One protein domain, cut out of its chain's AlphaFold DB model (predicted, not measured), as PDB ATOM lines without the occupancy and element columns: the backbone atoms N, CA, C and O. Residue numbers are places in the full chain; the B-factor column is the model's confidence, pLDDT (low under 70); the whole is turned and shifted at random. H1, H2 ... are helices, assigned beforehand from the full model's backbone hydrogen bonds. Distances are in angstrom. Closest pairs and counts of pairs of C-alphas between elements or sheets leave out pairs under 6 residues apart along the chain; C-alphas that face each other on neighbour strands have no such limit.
ATOM      1  N   ARG A  91     -18.147  -7.213  34.661       93.62
ATOM      2  CA  ARG A  91     -19.368  -7.065  35.460       93.62
ATOM      3  C   ARG A  91     -19.801  -5.603  35.556       93.62
ATOM      4  O   ARG A  91     -20.982  -5.295  35.455       93.62
ATOM      5  N   GLU A  92     -18.830  -4.718  35.744       95.81
ATOM      6  CA  GLU A  92     -19.053  -3.278  35.812       95.81
ATOM      7  C   GLU A  92     -19.435  -2.709  34.444       95.81
ATOM      8  O   GLU A  92     -20.302  -1.847  34.385       95.81
ATOM      9  N   GLN A  93     -18.906  -3.257  33.345       96.12
ATOM     10  CA  GLN A  93     -19.375  -2.905  32.001       96.12
ATOM     11  C   GLN A  93     -20.841  -3.284  31.788       96.12
ATOM     12  O   GLN A  93     -21.613  -2.449  31.346       96.12
ATOM     13  N   THR A  94     -21.271  -4.485  32.194       96.62
ATOM     14  CA  THR A  94     -22.694  -4.870  32.085       96.62
ATOM     15  C   THR A  94     -23.613  -3.954  32.900       96.62
ATOM     16  O   THR A  94     -24.737  -3.675  32.494       96.62
ATOM     17  N   TYR A  95     -23.140  -3.462  34.045       97.62
ATOM     18  CA  TYR A  95     -23.851  -2.442  34.811       97.62
ATOM     19  C   TYR A  95     -23.947  -1.107  34.061       97.62
ATOM     20  O   TYR A  95     -25.033  -0.540  33.985       97.62
ATOM     21  N   LEU A  96     -22.847  -0.621  33.482       97.31
ATOM     22  CA  LEU A  96     -22.841   0.618  32.700       97.31
ATOM     23  C   LEU A  96     -23.722   0.514  31.447       97.31
ATOM     24  O   LEU A  96     -24.469   1.446  31.162       97.31
ATOM     25  N   ASP A  97     -23.706  -0.631  30.764       97.44
ATOM     26  CA  ASP A  97     -24.581  -0.912  29.623       97.44
ATOM     27  C   ASP A  97     -26.060  -0.837  30.032       97.44
ATOM     28  O   ASP A  97     -26.869  -0.213  29.346       97.44
ATOM     29  N   ALA A  98     -26.417  -1.410  31.187       97.38
ATOM     30  CA  ALA A  98     -27.780  -1.340  31.711       97.38
ATOM     31  C   ALA A  98     -28.213   0.106  32.024       97.38
ATOM     32  O   ALA A  98     -29.377   0.450  31.832       97.38
ATOM     33  N   LEU A  99     -27.295   0.968  32.476       97.38
ATOM     34  CA  LEU A  99     -27.588   2.391  32.680       97.38
ATOM     35  C   LEU A  99     -27.759   3.147  31.351       97.38
ATOM     36  O   LEU A  99     -28.669   3.971  31.230       97.38
ATOM     37  N   ASP A 100     -26.943   2.854  30.337       96.94
ATOM     38  CA  ASP A 100     -27.071   3.468  29.007       96.94
ATOM     39  C   ASP A 100     -28.391   3.079  28.314       96.94
ATOM     40  O   ASP A 100     -29.073   3.915  27.703       96.94
ATOM     41  N   GLU A 101     -28.834   1.828  28.486       96.69
ATOM     42  CA  GLU A 101     -30.145   1.366  28.018       96.69
ATOM     43  C   GLU A 101     -31.292   2.218  28.593       96.69
ATOM     44  O   GLU A 101     -32.237   2.550  27.861       96.69
ATOM     45  N   GLN A 102     -31.140   2.665  29.844       95.00
ATOM     46  CA  GLN A 102     -32.053   3.556  30.570       95.00
ATOM     47  C   GLN A 102     -31.857   5.046  30.242       95.00
ATOM     48  O   GLN A 102     -32.493   5.908  30.839       95.00
ATOM     49  N   LYS A 103     -31.034   5.378  29.236       95.62
ATOM     50  CA  LYS A 103     -30.748   6.757  28.791       95.62
ATOM     51  C   LYS A 103     -29.960   7.599  29.793       95.62
ATOM     52  O   LYS A 103     -29.955   8.826  29.678       95.62
ATOM     53  N   ILE A 104     -29.234   6.957  30.705       96.69
ATOM     54  CA  ILE A 104     -28.255   7.617  31.566       96.69
ATOM     55  C   ILE A 104     -26.914   7.644  30.823       96.69
ATOM     56  O   ILE A 104     -26.340   6.604  30.522       96.69
ATOM     57  N   LYS A 105     -26.401   8.839  30.516       95.69
ATOM     58  CA  LYS A 105     -25.124   9.022  29.808       95.69
ATOM     59  C   LYS A 105     -23.947   8.647  30.704       95.69
ATOM     60  O   LYS A 105     -23.765   9.245  31.766       95.69
ATOM     61  N   ILE A 106     -23.113   7.727  30.226       93.62
ATOM     62  CA  ILE A 106     -22.015   7.145  31.008       93.62
ATOM     63  C   ILE A 106     -20.630   7.723  30.690       93.62
ATOM     64  O   ILE A 106     -19.788   7.713  31.577       93.62
ATOM     65  N   ASP A 107     -20.398   8.295  29.500       86.31
ATOM     66  CA  ASP A 107     -19.060   8.553  28.913       86.31
ATOM     67  C   ASP A 107     -18.074   9.385  29.759       86.31
ATOM     68  O   ASP A 107     -16.888   9.473  29.453       86.31
ATOM     69  N   SER A 108     -18.550  10.096  30.779       87.56
ATOM     70  CA  SER A 108     -17.710  10.909  31.675       87.56
ATOM     71  C   SER A 108     -17.920  10.595  33.153       87.56
ATOM     72  O   SER A 108     -17.368  11.286  34.002       87.56
ATOM     73  N   LEU A 109     -18.737   9.587  33.455       93.00
ATOM     74  CA  LEU A 109     -19.196   9.254  34.801       93.00
ATOM     75  C   LEU A 109     -19.022   7.765  35.119       93.00
ATOM     76  O   LEU A 109     -19.491   7.319  36.158       93.00
ATOM     77  N   GLU A 110     -18.358   6.991  34.256       94.00
ATOM     78  CA  GLU A 110     -18.221   5.535  34.389       94.00
ATOM     79  C   GLU A 110     -17.702   5.126  35.775       94.00
ATOM     80  O   GLU A 110     -18.333   4.324  36.462       94.00
ATOM     81  N   LEU A 111     -16.592   5.720  36.225       93.31
ATOM     82  CA  LEU A 111     -15.987   5.398  37.521       93.31
ATOM     83  C   LEU A 111     -16.861   5.841  38.702       93.31
ATOM     84  O   LEU A 111     -17.007   5.086  39.664       93.31
ATOM     85  N   GLU A 112     -17.478   7.021  38.626       94.44
ATOM     86  CA  GLU A 112     -18.425   7.515  39.631       94.44
ATOM     87  C   GLU A 112     -19.651   6.597  39.749       94.44
ATOM     88  O   GLU A 112     -20.044   6.216  40.855       94.44
ATOM     89  N   LEU A 113     -20.235   6.197  38.616       95.94
ATOM     90  CA  LEU A 113     -21.401   5.317  38.546       95.94
ATOM     91  C   LEU A 113     -21.069   3.921  39.067       95.94
ATOM     92  O   LEU A 113     -21.846   3.361  39.843       95.94
ATOM     93  N   VAL A 114     -19.919   3.366  38.677       96.50
ATOM     94  CA  VAL A 114     -19.421   2.077  39.177       96.50
ATOM     95  C   VAL A 114     -19.158   2.147  40.680       96.50
ATOM     96  O   VAL A 114     -19.556   1.251  41.427       96.50
ATOM     97  N   GLY A 115     -18.540   3.231  41.156       95.31
ATOM     98  CA  GLY A 115     -18.305   3.473  42.577       95.31
ATOM     99  C   GLY A 115     -19.605   3.531  43.381       95.31
ATOM    100  O   GLY A 115     -19.714   2.885  44.427       95.31
ATOM    101  N   ALA A 116     -20.610   4.247  42.872       96.19
ATOM    102  CA  ALA A 116     -21.931   4.330  43.484       96.19
ATOM    103  C   ALA A 116     -22.635   2.965  43.515       96.19
ATOM    104  O   ALA A 116     -23.092   2.541  44.580       96.19
ATOM    105  N   GLY A 117     -22.657   2.238  42.395       96.62
ATOM    106  CA  GLY A 117     -23.306   0.930  42.309       96.62
ATOM    107  C   GLY A 117     -22.658  -0.125  43.212       96.62
ATOM    108  O   GLY A 117     -23.341  -0.833  43.960       96.62
ATOM    109  N   ASN A 118     -21.323  -0.161  43.265       96.31
ATOM    110  CA  ASN A 118     -20.588  -1.000  44.215       96.31
ATOM    111  C   ASN A 118     -20.857  -0.584  45.677       96.31
ATOM    112  O   ASN A 118     -20.973  -1.437  46.564       96.31
ATOM    113  N   GLY A 119     -21.002   0.720  45.939       95.12
ATOM    114  CA  GLY A 119     -21.407   1.259  47.237       95.12
ATOM    115  C   GLY A 119     -22.784   0.758  47.682       95.12
ATOM    116  O   GLY A 119     -22.919   0.273  48.808       95.12
ATOM    117  N   ILE A 120     -23.770   0.790  46.782       95.94
ATOM    118  CA  ILE A 120     -25.119   0.244  46.996       95.94
ATOM    119  C   ILE A 120     -25.043  -1.238  47.381       95.94
ATOM    120  O   ILE A 120     -25.618  -1.657  48.391       95.94
ATOM    121  N   CYS A 121     -24.277  -2.036  46.637       94.44
ATOM    122  CA  CYS A 121     -24.139  -3.460  46.935       94.44
ATOM    123  C   CYS A 121     -23.450  -3.730  48.268       94.44
ATOM    124  O   CYS A 121     -23.878  -4.619  49.006       94.44
ATOM    125  N   ARG A 122     -22.442  -2.930  48.632       94.44
ATOM    126  CA  ARG A 122     -21.793  -3.029  49.941       94.44
ATOM    127  C   ARG A 122     -22.777  -2.751  51.076       94.44
ATOM    128  O   ARG A 122     -22.836  -3.545  52.012       94.44
ATOM    129  N   ILE A 123     -23.560  -1.673  50.984       94.38
ATOM    130  CA  ILE A 123     -24.571  -1.318  51.995       94.38
ATOM    131  C   ILE A 123     -25.512  -2.508  52.213       94.38
ATOM    132  O   ILE A 123     -25.643  -2.991  53.340       94.38
ATOM    133  N   ARG A 124     -26.074  -3.063  51.131       91.06
ATOM    134  CA  ARG A 124     -26.990  -4.213  51.205       91.06
ATOM    135  C   ARG A 124     -26.323  -5.463  51.779       91.06
ATOM    136  O   ARG A 124     -26.899  -6.103  52.656       91.06
ATOM    137  N   ALA A 125     -25.107  -5.787  51.341       90.88
ATOM    138  CA  ALA A 125     -24.369  -6.959  51.813       90.88
ATOM    139  C   ALA A 125     -24.056  -6.895  53.318       90.88
ATOM    140  O   ALA A 125     -24.047  -7.921  53.994       90.88
ATOM    141  N   THR A 126     -23.841  -5.693  53.858       92.25
ATOM    142  CA  THR A 126     -23.607  -5.483  55.298       92.25
ATOM    143  C   THR A 126     -24.884  -5.388  56.137       92.25
ATOM    144  O   THR A 126     -24.800  -5.214  57.351       92.25
ATOM    145  N   GLY A 127     -26.065  -5.517  55.522       87.50
ATOM    146  CA  GLY A 127     -27.347  -5.338  56.206       87.50
ATOM    147  C   GLY A 127     -27.651  -3.878  56.556       87.50
ATOM    148  O   GLY A 127     -28.402  -3.624  57.497       87.50
ATOM    149  N   GLY A 128     -27.055  -2.930  55.826       87.25
ATOM    150  CA  GLY A 128     -27.331  -1.504  55.959       87.25
ATOM    151  C   GLY A 128     -28.781  -1.158  55.618       87.25
ATOM    152  O   GLY A 128     -29.515  -1.947  55.013       87.25
ATOM    153  N   ALA A 129     -29.217   0.031  56.031       86.56
ATOM    154  CA  ALA A 129     -30.596   0.457  55.830       86.56
ATOM    155  C   ALA A 129     -30.904   0.653  54.335       86.56
ATOM    156  O   ALA A 129     -30.106   1.223  53.590       86.56
ATOM    157  N   ALA A 130     -32.105   0.255  53.900       87.00
ATOM    158  CA  ALA A 130     -32.581   0.520  52.535       87.00
ATOM    159  C   ALA A 130     -32.576   2.025  52.202       87.00
ATOM    160  O   ALA A 130     -32.337   2.434  51.066       87.00
ATOM    161  N   GLU A 131     -32.777   2.857  53.219       92.94
ATOM    162  CA  GLU A 131     -32.757   4.312  53.107       92.94
ATOM    163  C   GLU A 131     -31.355   4.863  52.811       92.94
ATOM    164  O   GLU A 131     -31.225   5.867  52.121       92.94
ATOM    165  N   GLU A 132     -30.291   4.170  53.227       93.12
ATOM    166  CA  GLU A 132     -28.906   4.542  52.911       93.12
ATOM    167  C   GLU A 132     -28.575   4.261  51.438       93.12
ATOM    168  O   GLU A 132     -27.979   5.096  50.760       93.12
ATOM    169  N   THR A 133     -29.056   3.130  50.907       93.12
ATOM    170  CA  THR A 133     -29.003   2.831  49.463       93.12
ATOM    171  C   THR A 133     -29.742   3.900  48.659       93.12
ATOM    172  O   THR A 133     -29.211   4.428  47.686       93.12
ATOM    173  N   THR A 134     -30.945   4.257  49.112       94.88
ATOM    174  CA  THR A 134     -31.785   5.270  48.462       94.88
ATOM    175  C   THR A 134     -31.139   6.651  48.515       94.88
ATOM    176  O   THR A 134     -31.141   7.376  47.528       94.88
ATOM    177  N   THR A 135     -30.520   7.009  49.642       95.81
ATOM    178  CA  THR A 135     -29.810   8.286  49.805       95.81
ATOM    179  C   THR A 135     -28.634   8.398  48.841       95.81
ATOM    180  O   THR A 135     -28.482   9.425  48.183       95.81
ATOM    181  N   LEU A 136     -27.825   7.341  48.723       96.31
ATOM    182  CA  LEU A 136     -26.702   7.312  47.787       96.31
ATOM    183  C   LEU A 136     -27.180   7.432  46.333       96.31
ATOM    184  O   LEU A 136     -26.640   8.235  45.575       96.31
ATOM    185  N   ALA A 137     -28.218   6.683  45.957       96.81
ATOM    186  CA  ALA A 137     -28.774   6.731  44.608       96.81
ATOM    187  C   ALA A 137     -29.396   8.098  44.275       96.81
ATOM    188  O   ALA A 137     -29.131   8.634  43.204       96.81
ATOM    189  N   ASN A 138     -30.139   8.709  45.205       97.44
ATOM    190  CA  ASN A 138     -30.712  10.047  45.032       97.44
ATOM    191  C   ASN A 138     -29.636  11.123  44.862       97.44
ATOM    192  O   ASN A 138     -29.800  12.030  44.050       97.44
ATOM    193  N   ALA A 139     -28.530  11.023  45.604       96.69
ATOM    194  CA  ALA A 139     -27.415  11.955  45.460       96.69
ATOM    195  C   ALA A 139     -26.809  11.893  44.047       96.69
ATOM    196  O   ALA A 139     -26.561  12.935  43.444       96.69
ATOM    197  N   MET A 140     -26.634  10.686  43.499       96.88
ATOM    198  CA  MET A 140     -26.149  10.500  42.127       96.88
ATOM    199  C   MET A 140     -27.171  10.967  41.092       96.88
ATOM    200  O   MET A 140     -26.835  11.711  40.177       96.88
ATOM    201  N   ALA A 141     -28.432  10.573  41.254       97.38
ATOM    202  CA  ALA A 141     -29.500  10.921  40.332       97.38
ATOM    203  C   ALA A 141     -29.740  12.431  40.242       97.38
ATOM    204  O   ALA A 141     -29.934  12.953  39.147       97.38
ATOM    205  N   GLY A 142     -29.653  13.149  41.368       96.38
ATOM    206  CA  GLY A 142     -29.708  14.609  41.381       96.38
ATOM    207  C   GLY A 142     -28.625  15.223  40.494       96.38
ATOM    208  O   GLY A 142     -28.935  16.013  39.608       96.38
ATOM    209  N   GLN A 143     -27.374  14.781  40.650       96.25
ATOM    210  CA  GLN A 143     -26.256  15.257  39.827       96.25
ATOM    211  C   GLN A 143     -26.422  14.899  38.345       96.25
ATOM    212  O   GLN A 143     -26.105  15.708  37.472       96.25
ATOM    213  N   LEU A 144     -26.945  13.707  38.047       96.75
ATOM    214  CA  LEU A 144     -27.178  13.256  36.676       96.75
ATOM    215  C   LEU A 144     -28.252  14.090  35.975       96.75
ATOM    216  O   LEU A 144     -28.049  14.515  34.838       96.75
ATOM    217  N   VAL A 145     -29.373  14.347  36.647       97.50
ATOM    218  CA  VAL A 145     -30.473  15.142  36.089       97.50
ATOM    219  C   VAL A 145     -30.066  16.610  35.962       97.50
ATOM    220  O   VAL A 145     -30.215  17.197  34.891       97.50
ATOM    221  N   GLU A 146     -29.482  17.205  37.006       96.38
ATOM    222  CA  GLU A 146     -29.024  18.603  36.973       96.38
ATOM    223  C   GLU A 146     -27.907  18.829  35.943       96.38
ATOM    224  O   GLU A 146     -27.853  19.881  35.303       96.38
ATOM    225  N   GLY A 147     -27.041  17.833  35.742       94.94
ATOM    226  CA  GLY A 147     -25.971  17.857  34.746       94.94
ATOM    227  C   GLY A 147     -26.415  17.529  33.315       94.94
ATOM    228  O   GLY A 147     -25.606  17.629  32.392       94.94
ATOM    229  N   GLY A 148     -27.678  17.143  33.095       96.25
ATOM    230  CA  GLY A 148     -28.188  16.752  31.774       96.25
ATOM    231  C   GLY A 148     -27.639  15.413  31.258       96.25
ATOM    232  O   GLY A 148     -27.608  15.169  30.042       96.25
ATOM    233  N   TYR A 149     -27.182  14.558  32.174       96.31
ATOM    234  CA  TYR A 149     -26.735  13.191  31.913       96.31
ATOM    235  C   TYR A 149     -27.889  12.188  31.933       96.31
ATOM    236  O   TYR A 149     -27.786  11.161  31.278       96.31
ATOM    237  N   ALA A 150     -28.988  12.503  32.615       96.69
ATOM    238  CA  ALA A 150     -30.221  11.724  32.602       96.69
ATOM    239  C   ALA A 150     -31.433  12.639  32.367       96.69
ATOM    240  O   ALA A 150     -31.415  13.819  32.725       96.69
ATOM    241  N   GLU A 151     -32.481  12.096  31.753       94.25
ATOM    242  CA  GLU A 151     -33.771  12.771  31.587       94.25
ATOM    243  C   GLU A 151     -34.767  12.270  32.643       94.25
ATOM    244  O   GLU A 151     -34.696  11.124  33.071       94.25
ATOM    245  N   GLY A 152     -35.724  13.111  33.038       93.12
ATOM    246  CA  GLY A 152     -36.755  12.746  34.017       93.12
ATOM    247  C   GLY A 152     -36.531  13.361  35.398       93.12
ATOM    248  O   GLY A 152     -35.846  14.376  35.528       93.12
ATOM    249  N   ASN A 153     -37.176  12.785  36.416       96.06
ATOM    250  CA  ASN A 153     -37.025  13.237  37.798       96.06
ATOM    251  C   ASN A 153     -35.924  12.433  38.509       96.06
ATOM    252  O   ASN A 153     -35.763  11.243  38.219       96.06
ATOM    253  N   PRO A 154     -35.198  13.038  39.465       96.62
ATOM    254  CA  PRO A 154     -34.123  12.365  40.191       96.62
ATOM    255  C   PRO A 154     -34.561  11.078  40.895       96.62
ATOM    256  O   PRO A 154     -33.784  10.138  40.982       96.62
ATOM    257  N   GLU A 155     -35.796  11.002  41.385       96.94
ATOM    258  CA  GLU A 155     -36.286   9.819  42.093       96.94
ATOM    259  C   GLU A 155     -36.419   8.598  41.169       96.94
ATOM    260  O   GLU A 155     -36.096   7.483  41.576       96.94
ATOM    261  N   ASP A 156     -36.855   8.809  39.924       97.62
ATOM    262  CA  ASP A 156     -36.989   7.736  38.933       97.62
ATOM    263  C   ASP A 156     -35.596   7.226  38.523       97.62
ATOM    264  O   ASP A 156     -35.324   6.027  38.570       97.62
ATOM    265  N   VAL A 157     -34.674   8.151  38.237       97.75
ATOM    266  CA  VAL A 157     -33.275   7.839  37.897       97.75
ATOM    267  C   VAL A 157     -32.560   7.138  39.059       97.75
ATOM    268  O   VAL A 157     -31.787   6.203  38.855       97.75
ATOM    269  N   ALA A 158     -32.828   7.537  40.305       97.75
ATOM    270  CA  ALA A 158     -32.274   6.868  41.479       97.75
ATOM    271  C   ALA A 158     -32.741   5.413  41.568       97.75
ATOM    272  O   ALA A 158     -31.941   4.529  41.880       97.75
ATOM    273  N   GLN A 159     -34.015   5.153  41.268       97.50
ATOM    274  CA  GLN A 159     -34.544   3.796  41.254       97.50
ATOM    275  C   GLN A 159     -33.871   2.944  40.170       97.50
ATOM    276  O   GLN A 159     -33.482   1.814  40.456       97.50
ATOM    277  N   GLU A 160     -33.648   3.494  38.976       97.25
ATOM    278  CA  GLU A 160     -32.927   2.810  37.892       97.25
ATOM    279  C   GLU A 160     -31.490   2.450  38.290       97.25
ATOM    280  O   GLU A 160     -31.051   1.321  38.065       97.25
ATOM    281  N   ILE A 161     -30.776   3.367  38.955       97.31
ATOM    282  CA  ILE A 161     -29.424   3.115  39.475       97.31
ATOM    283  C   ILE A 161     -29.439   1.985  40.507       97.31
ATOM    284  O   ILE A 161     -28.574   1.105  40.469       97.31
ATOM    285  N   ILE A 162     -30.404   1.987  41.432       97.00
ATOM    286  CA  ILE A 162     -30.542   0.924  42.436       97.00
ATOM    287  C   ILE A 162     -30.808  -0.409  41.747       97.00
ATOM    288  O   ILE A 162     -30.103  -1.377  42.027       97.00
ATOM    289  N   ASP A 163     -31.787  -0.466  40.850       96.81
ATOM    290  CA  ASP A 163     -32.198  -1.700  40.185       96.81
ATOM    291  C   ASP A 163     -31.044  -2.293  39.363       96.81
ATOM    292  O   ASP A 163     -30.697  -3.461  39.557       96.81
ATOM    293  N   ALA A 164     -30.360  -1.473  38.557       97.31
ATOM    294  CA  ALA A 164     -29.190  -1.894  37.785       97.31
ATOM    295  C   ALA A 164     -28.038  -2.368  38.686       97.31
ATOM    296  O   ALA A 164     -27.411  -3.395  38.417       97.31
ATOM    297  N   SER A 165     -27.777  -1.669  39.796       96.56
ATOM    298  CA  SER A 165     -26.747  -2.081  40.762       96.56
ATOM    299  C   SER A 165     -27.075  -3.442  41.368       96.56
ATOM    300  O   SER A 165     -26.216  -4.318  41.474       96.56
ATOM    301  N   VAL A 166     -28.333  -3.641  41.759       94.75
ATOM    302  CA  VAL A 166     -28.795  -4.883  42.374       94.75
ATOM    303  C   VAL A 166     -28.741  -6.052  41.404       94.75
ATOM    304  O   VAL A 166     -28.322  -7.136  41.805       94.75
ATOM    305  N   GLU A 167     -29.147  -5.842  40.159       96.06
ATOM    306  CA  GLU A 167     -29.173  -6.891  39.146       96.06
ATOM    307  C   GLU A 167     -27.766  -7.276  38.685       96.06
ATOM    308  O   GLU A 167     -27.452  -8.463  38.580       96.06
ATOM    309  N   GLN A 168     -26.903  -6.284  38.448       96.69
ATOM    310  CA  GLN A 168     -25.626  -6.514  37.780       96.69
ATOM    311  C   GLN A 168     -24.451  -6.646  38.751       96.69
ATOM    312  O   GLN A 168     -23.572  -7.476  38.520       96.69
ATOM    313  N   LEU A 169     -24.421  -5.892  39.859       94.31
ATOM    314  CA  LEU A 169     -23.248  -5.767  40.743       94.31
ATOM    315  C   LEU A 169     -23.380  -6.480  42.097       94.31
ATOM    316  O   LEU A 169     -22.366  -6.819  42.715       94.31
ATOM    317  N   CYS A 170     -24.589  -6.757  42.580       92.94
ATOM    318  CA  CYS A 170     -24.761  -7.369  43.901       92.94
ATOM    319  C   CYS A 170     -24.647  -8.908  43.830       92.94
ATOM    320  O   CYS A 170     -25.087  -9.500  42.846       92.94
TER     321      CYS A 170
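Overview. This is residues 91 to 170 of the 171 residues of the protein "DUF732 domain-containing protein" of Dietzia timorensis (UniProt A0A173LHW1). A helical hairpin of H2 and H3 is crossed on one side by H4, and H1 packs on H4 and on residues 110 to 114 of H2. The printed part has 80 residues with four named helices, in the order H1, H2, H3, H4, and no named strand; the class is all helix. The whole is compact, with a radius of gyration of the C-alphas of 11.3 A and spans of 33 by 24 by 16 A.

Arrangement. Begin with H1, residues 91 to 101, and look for H2, residues 110 to 125: they touch at C-alphas 92 and 114, the closest, 6.3 A apart, with residues 110 to 114 of H2 alone. They run opposite ways at a steep tilt of 69 degrees, only just short of about perpendicular. H3, residues 130 to 146, forms a hairpin with H2, opposite ways at a shallow tilt of 15 degrees; the closest C-alphas, of Ile 120 and Thr 133, are 5.3 A apart. H4, residues 154 to 169, touches the other three helices. Its closest C-alphas to H3, Ala 158 and Ala 137, are 4.7 A apart, at a steep tilt of 61 degrees, opposite ways. H2 touches H4 with residues 117 to 121 alone, about perpendicular at 74 degrees; look at the closest C-alphas, of Gly 117 and Ser 165, 4.8 A apart. H1 and H4 run opposite ways at a shallow tilt of 34 degrees, only just short of steep, and their closest C-alphas, of Tyr 95 and Gln 168, are 5.3 A apart. H1 and H3 are apart. In H1, H2, H3 and H4 every O i to N i+4 pair is within hydrogen-bond range.

Along the chain. Find C-alpha 91 at (-19.368, -7.065, 35.460); from there H1 runs 15.6 A to C-alpha 101. H2 covers 22.3 A, H3 24.1 A from C-alpha 130 at (-32.581, 0.520, 52.535), and H4 21.2 A, ending at C-alpha 169 at (-23.248, -5.767, 40.743).

Size, cuts and confidence. The C-alphas of Gly 127 and Gly 148, the two farthest apart, are 32.9 A apart. The printed part has no cut; the link from H2 to H3 is tight, and those from H1 to H2 and H3 to H4 are short. No printed residue is under 70 in pLDDT.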